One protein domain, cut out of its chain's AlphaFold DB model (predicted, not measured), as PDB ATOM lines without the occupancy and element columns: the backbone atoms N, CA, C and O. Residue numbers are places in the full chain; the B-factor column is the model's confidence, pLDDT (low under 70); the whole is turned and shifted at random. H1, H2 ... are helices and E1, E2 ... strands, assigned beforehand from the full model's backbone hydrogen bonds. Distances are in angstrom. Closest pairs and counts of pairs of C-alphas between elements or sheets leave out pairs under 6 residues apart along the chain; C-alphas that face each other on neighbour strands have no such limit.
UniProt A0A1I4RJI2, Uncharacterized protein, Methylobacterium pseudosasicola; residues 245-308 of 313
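What this domain is: This is residues 245 to 308 of the 313 residues of an uncharacterized protein of Methylobacterium pseudosasicola (UniProt A0A1I4RJI2). A small antiparallel sheet, order E2, E1, E3, lies between H1, crossing one face, and short H2 over the other; a long loop, residues 261 to 278, joins H1 to E1. The 64 printed residues hold H1, E1, E2, H2, E3, H3 in order, mixed helices and strands. The whole is compact, radius of gyration of the C-alphas 10.8 A, spanning 32 by 22 by 17 A.

How they stand to each other: H1, residues 249 to 260, has every O i to N i+4 pair within hydrogen-bond range. E1, 279 to 283, and E2, 289 to 291, form a hairpin; N 290 and O 281 are 2.9 A apart. H2, 292 to 297, has 0 of 2 such pairs, but 2 of 3 O i to N i+3. With E3, 301 to 303, N 282 and O 302 are 2.9 A apart. E2, H2, E3 make a split strand-helix-strand unit, E1 between its strands, with right-handed crossover. H3, 304 to 307, only grazes the sheet.

Where its parts are: H1, 16.0 A long, begins at C-alpha 249 (243.557, 265.357, 286.436); H3 ends at C-alpha 307 (246.742, 261.427, 272.693).

The domain as a whole: The printed part has no cut. Residues 245, 246 and 308 have pLDDT under 70.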
ATOM      1  N   TRP A 245     235.978 269.623 286.645       58.81
ATOM      2  CA  TRP A 245     237.135 270.464 286.958       58.81
ATOM      3  C   TRP A 245     237.616 270.332 288.414       58.81
ATOM      4  O   TRP A 245     238.780 270.612 288.686       58.81
ATOM      5  N   VAL A 246     236.761 269.848 289.325       61.31
ATOM      6  CA  VAL A 246     237.107 269.496 290.718       61.31
ATOM      7  C   VAL A 246     237.695 268.078 290.802       61.31
ATOM      8  O   VAL A 246     238.402 267.740 291.749       61.31
ATOM      9  N   GLN A 247     237.413 267.222 289.814       73.94
ATOM     10  CA  GLN A 247     237.935 265.855 289.774       73.94
ATOM     11  C   GLN A 247     239.425 265.851 289.411       73.94
ATOM     12  O   GLN A 247     239.905 266.718 288.679       73.94
ATOM     13  N   ALA A 248     240.156 264.850 289.906       73.88
ATOM     14  CA  ALA A 248     241.590 264.724 289.676       73.88
ATOM     15  C   ALA A 248     241.944 264.650 288.175       73.88
ATOM     16  O   ALA A 248     241.156 264.212 287.331       73.88
ATOM     17  N   THR A 249     243.146 265.115 287.830       74.50
ATOM     18  CA  THR A 249     243.557 265.357 286.436       74.50
ATOM     19  C   THR A 249     243.616 264.075 285.598       74.50
ATOM     20  O   THR A 249     243.418 264.121 284.387       74.50
ATOM     21  N   ASP A 250     243.833 262.915 286.220       77.00
ATOM     22  CA  ASP A 250     243.716 261.600 285.581       77.00
ATOM     23  C   ASP A 250     242.287 261.327 285.081       77.00
ATOM     24  O   ASP A 250     242.112 260.815 283.977       77.00
ATOM     25  N   VAL A 251     241.265 261.740 285.836       76.00
ATOM     26  CA  VAL A 251     239.852 261.606 285.452       76.00
ATOM     27  C   VAL A 251     239.492 262.561 284.315       76.00
ATOM     28  O   VAL A 251     238.816 262.164 283.361       76.00
ATOM     29  N   GLN A 252     239.997 263.797 284.366       79.19
ATOM     30  CA  GLN A 252     239.851 264.772 283.279       79.19
ATOM     31  C   GLN A 252     240.480 264.240 281.979       79.19
ATOM     32  O   GLN A 252     239.839 264.260 280.927       79.19
ATOM     33  N   HIS A 253     241.690 263.673 282.050       80.62
ATOM     34  CA  HIS A 253     242.339 263.031 280.904       80.62
ATOM     35  C   HIS A 253     241.597 261.786 280.413       80.62
ATOM     36  O   HIS A 253     241.438 261.632 279.207       80.62
ATOM     37  N   ALA A 254     241.114 260.918 281.307       79.44
ATOM     38  CA  ALA A 254     240.367 259.720 280.926       79.44
ATOM     39  C   ALA A 254     239.066 260.068 280.182       79.44
ATOM     40  O   ALA A 254     238.697 259.399 279.215       79.44
ATOM     41  N   ARG A 255     238.389 261.151 280.586       82.25
ATOM     42  CA  ARG A 255     237.188 261.636 279.897       82.25
ATOM     43  C   ARG A 255     237.520 262.346 278.582       82.25
ATOM     44  O   ARG A 255     236.860 262.083 277.581       82.25
ATOM     45  N   ALA A 256     238.585 263.146 278.531       84.19
ATOM     46  CA  ALA A 256     239.086 263.708 277.276       84.19
ATOM     47  C   ALA A 256     239.517 262.620 276.271       84.19
ATOM     48  O   ALA A 256     239.210 262.750 275.091       84.19
ATOM     49  N   ALA A 257     240.133 261.522 276.724       82.06
ATOM     50  CA  ALA A 257     240.459 260.362 275.891       82.06
ATOM     51  C   ALA A 257     239.193 259.693 275.329       82.06
ATOM     52  O   ALA A 257     239.097 259.458 274.128       82.06
ATOM     53  N   PHE A 258     238.175 259.479 276.171       86.00
ATOM     54  CA  PHE A 258     236.867 258.965 275.747       86.00
ATOM     55  C   PHE A 258     236.197 259.854 274.681       86.00
ATOM     56  O   PHE A 258     235.539 259.341 273.774       86.00
ATOM     57  N   HIS A 259     236.351 261.178 274.762       89.62
ATOM     58  CA  HIS A 259     235.874 262.083 273.714       89.62
ATOM     59  C   HIS A 259     236.767 262.037 272.459       89.62
ATOM     60  O   HIS A 259     236.241 261.999 271.349       89.62
ATOM     61  N   ALA A 260     238.092 261.951 272.617       84.56
ATOM     62  CA  ALA A 260     239.059 261.865 271.521       84.56
ATOM     63  C   ALA A 260     238.854 260.619 270.634       84.56
ATOM     64  O   ALA A 260     238.884 260.730 269.411       84.56
ATOM     65  N   GLU A 261     238.547 259.460 271.231       82.75
ATOM     66  CA  GLU A 261     238.159 258.219 270.528       82.75
ATOM     67  C   GLU A 261     236.919 258.365 269.625       82.75
ATOM     68  O   GLU A 261     236.688 257.532 268.751       82.75
ATOM     69  N   ARG A 262     236.079 259.378 269.874       87.75
ATOM     70  CA  ARG A 262     234.788 259.600 269.199       87.75
ATOM     71  C   ARG A 262     234.816 260.770 268.224       87.75
ATOM     72  O   ARG A 262     233.773 261.103 267.663       87.75
ATOM     73  N   LEU A 263     235.974 261.399 268.026       85.50
ATOM     74  CA  LEU A 263     236.091 262.490 267.070       85.50
ATOM     75  C   LEU A 263     235.829 261.991 265.642       85.50
ATOM     76  O   LEU A 263     236.273 260.899 265.276       85.50
ATOM     77  N   PRO A 264     235.136 262.786 264.806       83.00
ATOM     78  CA  PRO A 264     235.016 262.482 263.388       83.00
ATOM     79  C   PRO A 264     236.397 262.502 262.719       83.00
ATOM     80  O   PRO A 264     237.353 263.087 263.225       83.00
ATOM     81  N   TRP A 265     236.493 261.889 261.538       78.88
ATOM     82  CA  TRP A 265     237.746 261.790 260.778       78.88
ATOM     83  C   TRP A 265     238.316 263.161 260.355       78.88
ATOM     84  O   TRP A 265     239.532 263.290 260.210       78.88
ATOM     85  N   ASP A 266     237.474 264.190 260.219       83.56
ATOM     86  CA  ASP A 266     237.858 265.590 259.984       83.56
ATOM     87  C   ASP A 266     237.187 266.526 261.012       83.56
ATOM     88  O   ASP A 266     236.168 267.163 260.728       83.56
ATOM     89  N   PRO A 267     237.705 266.564 262.250       84.88
ATOM     90  CA  PRO A 267     237.153 267.368 263.326       84.88
ATOM     91  C   PRO A 267     237.589 268.832 263.167       84.88
ATOM     92  O   PRO A 267     238.769 269.135 262.985       84.88
ATOM     93  N   ARG A 268     236.627 269.756 263.230       90.38
ATOM     94  CA  ARG A 268     236.840 271.196 263.016       90.38
ATOM     95  C   ARG A 268     236.646 271.969 264.309       90.38
ATOM     96  O   ARG A 268     235.796 271.609 265.104       90.38
ATOM     97  N   CYS A 269     237.387 273.063 264.476       92.00
ATOM     98  CA  CYS A 269     237.225 273.973 265.607       92.00
ATOM     99  C   CYS A 269     235.767 274.451 265.741       92.00
ATOM    100  O   CYS A 269     235.249 275.099 264.829       92.00
ATOM    101  N   GLU A 270     235.157 274.169 266.892       90.75
ATOM    102  CA  GLU A 270     233.740 274.417 267.196       90.75
ATOM    103  C   GLU A 270     233.444 275.847 267.666       90.75
ATOM    104  O   GLU A 270     232.283 276.237 267.730       90.75
ATOM    105  N   HIS A 271     234.471 276.659 267.944       91.12
ATOM    106  CA  HIS A 271     234.275 278.089 268.193       91.12
ATOM    107  C   HIS A 271     233.659 278.796 266.975       91.12
ATOM    108  O   HIS A 271     234.064 278.548 265.830       91.12
ATOM    109  N   ASP A 272     232.718 279.702 267.251       86.75
ATOM    110  CA  ASP A 272     231.901 280.402 266.263       86.75
ATOM    111  C   ASP A 272     232.729 280.950 265.097       86.75
ATOM    112  O   ASP A 272     233.780 281.568 265.269       86.75
ATOM    113  N   SER A 273     232.242 280.715 263.877       84.50
ATOM    114  CA  SER A 273     232.865 281.097 262.598       84.50
ATOM    115  C   SER A 273     234.271 280.542 262.289       84.50
ATOM    116  O   SER A 273     234.699 280.649 261.144       84.50
ATOM    117  N   CYS A 274     234.978 279.891 263.224       88.31
ATOM    118  CA  CYS A 274     236.369 279.483 262.998       88.31
ATOM    119  C   CYS A 274     236.523 278.296 262.032       88.31
ATOM    120  O   CYS A 274     237.313 278.380 261.094       88.31
ATOM    121  N   ARG A 275     235.837 277.168 262.289       84.75
ATOM    122  CA  ARG A 275     235.861 275.915 261.489       84.75
ATOM    123  C   ARG A 275     237.250 275.389 261.054       84.75
ATOM    124  O   ARG A 275     237.354 274.574 260.131       84.75
ATOM    125  N   SER A 276     238.321 275.819 261.721       86.38
ATOM    126  CA  SER A 276     239.700 275.437 261.390       86.38
ATOM    127  C   SER A 276     239.915 273.921 261.540       86.38
ATOM    128  O   SER A 276     239.493 273.371 262.559       86.38
ATOM    129  N   PRO A 277     240.581 273.241 260.583       86.56
ATOM    130  CA  PRO A 277     240.943 271.822 260.706       86.56
ATOM    131  C   PRO A 277     242.080 271.582 261.712       86.56
ATOM    132  O   PRO A 277     242.282 270.464 262.177       86.56
ATOM    133  N   TRP A 278     242.824 272.631 262.069       87.31
ATOM    134  CA  TRP A 278     243.999 272.558 262.935       87.31
ATOM    135  C   TRP A 278     243.597 272.567 264.416       87.31
ATOM    136  O   TRP A 278     243.894 273.509 265.159       87.31
ATOM    137  N   ILE A 279     242.856 271.540 264.839       89.44
ATOM    138  CA  ILE A 279     242.466 271.372 266.241       89.44
ATOM    139  C   ILE A 279     243.679 271.017 267.111       89.44
ATOM    140  O   ILE A 279     244.546 270.243 266.720       89.44
ATOM    141  N   ALA A 280     243.742 271.617 268.298       85.00
ATOM    142  CA  ALA A 280     244.863 271.502 269.231       85.00
ATOM    143  C   ALA A 280     244.429 270.994 270.614       85.00
ATOM    144  O   ALA A 280     245.230 270.392 271.330       85.00
ATOM    145  N   SER A 281     243.173 271.221 270.996       87.62
ATOM    146  CA  SER A 281     242.630 270.839 272.300       87.62
ATOM    147  C   SER A 281     241.195 270.341 272.194       87.62
ATOM    148  O   SER A 281     240.434 270.801 271.344       87.62
ATOM    149  N   ILE A 282     240.823 269.456 273.114       90.88
ATOM    150  CA  ILE A 282     239.460 268.971 273.323       90.88
ATOM    151  C   ILE A 282     238.993 269.344 274.732       90.88
ATOM    152  O   ILE A 282     239.776 269.280 275.678       90.88
ATOM    153  N   CYS A 283     237.734 269.743 274.886       90.38
ATOM    154  CA  CYS A 283     237.141 269.968 276.196       90.38
ATOM    155  C   CYS A 283     236.849 268.621 276.873       90.38
ATOM    156  O   CYS A 283     236.072 267.823 276.350       90.38
ATOM    157  N   ALA A 284     237.423 268.368 278.051       86.25
ATOM    158  CA  ALA A 284     237.196 267.125 278.794       86.25
ATOM    159  C   ALA A 284     235.732 266.931 279.235       86.25
ATOM    160  O   ALA A 284     235.317 265.806 279.509       86.25
ATOM    161  N   GLU A 285     234.952 268.012 279.333       84.88
ATOM    162  CA  GLU A 285     233.571 267.976 279.816       84.88
ATOM    163  C   GLU A 285     232.545 267.766 278.698       84.88
ATOM    164  O   GLU A 285     231.711 266.861 278.808       84.88
ATOM    165  N   SER A 286     232.618 268.570 277.633       86.75
ATOM    166  CA  SER A 286     231.678 268.535 276.505       86.75
ATOM    167  C   SER A 286     232.148 267.680 275.324       86.75
ATOM    168  O   SER A 286     231.326 267.265 274.513       86.75
ATOM    169  N   GLY A 287     233.452 267.413 275.209       88.44
ATOM    170  CA  GLY A 287     234.062 266.797 274.029       88.44
ATOM    171  C   GLY A 287     234.301 267.751 272.856       88.44
ATOM    172  O   GLY A 287     234.854 267.314 271.851       88.44
ATOM    173  N   ALA A 288     233.931 269.030 272.984       91.19
ATOM    174  CA  ALA A 288     234.092 270.027 271.927       91.19
ATOM    175  C   ALA A 288     235.572 270.272 271.587       91.19
ATOM    176  O   ALA A 288     236.406 270.393 272.493       91.19
ATOM    177  N   VAL A 289     235.911 270.373 270.300       91.81
ATOM    178  CA  VAL A 289     237.290 270.592 269.827       91.81
ATOM    179  C   VAL A 289     237.571 272.026 269.393       91.81
ATOM    180  O   VAL A 289     236.757 272.703 268.768       91.81
ATOM    181  N   PHE A 290     238.790 272.484 269.677       90.44
ATOM    182  CA  PHE A 290     239.223 273.858 269.441       90.44
ATOM    183  C   PHE A 290     240.612 273.897 268.803       90.44
ATOM    184  O   PHE A 290     241.498 273.109 269.146       90.44
ATOM    185  N   CYS A 291     240.826 274.838 267.881       91.00
ATOM    186  CA  CYS A 291     242.165 275.158 267.386       91.00
ATOM    187  C   CYS A 291     242.984 275.904 268.449       91.00
ATOM    188  O   CYS A 291     242.444 276.377 269.446       91.00
ATOM    189  N   ALA A 292     244.292 276.052 268.220       86.56
ATOM    190  CA  ALA A 292     245.198 276.719 269.161       86.56
ATOM    191  C   ALA A 292     244.679 278.095 269.633       86.56
ATOM    192  O   ALA A 292     244.639 278.354 270.834       86.56
ATOM    193  N   GLN A 293     244.212 278.927 268.697       87.19
ATOM    194  CA  GLN A 293     243.667 280.265 268.956       87.19
ATOM    195  C   GLN A 293     242.400 280.258 269.830       87.19
ATOM    196  O   GLN A 293     242.190 281.196 270.595       87.19
ATOM    197  N   HIS A 294     241.576 279.209 269.746       90.00
ATOM    198  CA  HIS A 294     240.306 279.112 270.474       90.00
ATOM    199  C   HIS A 294     240.334 278.122 271.649       90.00
ATOM    200  O   HIS A 294     239.317 277.921 272.303       90.00
ATOM    201  N   SER A 295     241.495 277.543 271.964       81.75
ATOM    202  CA  SER A 295     241.687 276.634 273.104       81.75
ATOM    203  C   SER A 295     241.232 277.226 274.447       81.75
ATOM    204  O   SER A 295     240.715 276.499 275.290       81.75
ATOM    205  N   GLY A 296     241.335 278.550 274.618       77.56
ATOM    206  CA  GLY A 296     240.854 279.271 275.802       77.56
ATOM    207  C   GLY A 296     239.328 279.394 275.938       77.56
ATOM    208  O   GLY A 296     238.874 279.900 276.960       77.56
ATOM    209  N   TYR A 297     238.547 278.949 274.945       82.75
ATOM    210  CA  TYR A 297     237.081 278.839 275.029       82.75
ATOM    211  C   TYR A 297     236.609 277.444 275.462       82.75
ATOM    212  O   TYR A 297     235.421 277.259 275.706       82.75
ATOM    213  N   ALA A 298     237.507 276.460 275.566       81.56
ATOM    214  CA  ALA A 298     237.175 275.178 276.173       81.56
ATOM    215  C   ALA A 298     237.119 275.321 277.700       81.56
ATOM    216  O   ALA A 298     238.005 275.931 278.297       81.56
ATOM    217  N   ASP A 299     236.135 274.693 278.344       75.75
ATOM    218  CA  ASP A 299     236.018 274.736 279.805       75.75
ATOM    219  C   ASP A 299     237.113 273.946 280.530       75.75
ATOM    220  O   ASP A 299     237.618 274.365 281.572       75.75
ATOM    221  N   LEU A 300     237.516 272.820 279.938       84.12
ATOM    222  CA  LEU A 300     238.611 271.973 280.401       84.12
ATOM    223  C   LEU A 300     239.476 271.542 279.206       84.12
ATOM    224  O   LEU A 300     239.320 270.418 278.721       84.12
ATOM    225  N   PRO A 301     240.349 272.422 278.679       84.44
ATOM    226  CA  PRO A 301     241.174 272.117 277.519       84.44
ATOM    227  C   PRO A 301     242.216 271.049 277.855       84.44
ATOM    228  O   PRO A 301     243.165 271.290 278.599       84.44
ATOM    229  N   VAL A 302     242.093 269.883 277.227       86.12
ATOM    230  CA  VAL A 302     243.146 268.866 277.185       86.12
ATOM    231  C   VAL A 302     243.788 268.897 275.802       86.12
ATOM    232  O   VAL A 302     243.106 268.780 274.784       86.12
ATOM    233  N   ALA A 303     245.108 269.078 275.754       86.38
ATOM    234  CA  ALA A 303     245.856 269.124 274.501       86.38
ATOM    235  C   ALA A 303     245.814 267.767 273.778       86.38
ATOM    236  O   ALA A 303     246.209 266.748 274.343       86.38
ATOM    237  N   LEU A 304     245.404 267.759 272.508       82.75
ATOM    238  CA  LEU A 304     245.279 266.540 271.693       82.75
ATOM    239  C   LEU A 304     246.629 265.867 271.407       82.75
ATOM    240  O   LEU A 304     246.685 264.655 271.199       82.75
ATOM    241  N   ALA A 305     247.726 266.624 271.511       79.25
ATOM    242  CA  ALA A 305     249.088 266.099 271.508       79.25
ATOM    243  C   ALA A 305     249.325 265.012 272.576       79.25
ATOM    244  O   ALA A 305     250.065 264.068 272.313       79.25
ATOM    245  N   ARG A 306     248.647 265.064 273.741       71.38
ATOM    246  CA  ARG A 306     248.733 263.996 274.761       71.38
ATOM    247  C   ARG A 306     248.166 262.651 274.304       71.38
ATOM    248  O   ARG A 306     248.506 261.635 274.897       71.38
ATOM    249  N   PHE A 307     247.332 262.639 273.266       75.81
ATOM    250  CA  PHE A 307     246.742 261.427 272.693       75.81
ATOM    251  C   PHE A 307     247.401 261.020 271.365       75.81
ATOM    252  O   PHE A 307     246.908 260.118 270.697       75.81
ATOM    253  N   GLY A 308     248.480 261.695 270.946       68.00
ATOM    254  CA  GLY A 308     249.089 261.490 269.626       68.00
ATOM    255  C   GLY A 308     248.236 262.000 268.456       68.00
ATOM    256  O   GLY A 308     248.508 261.657 267.310       68.00
TER     257      GLY A 308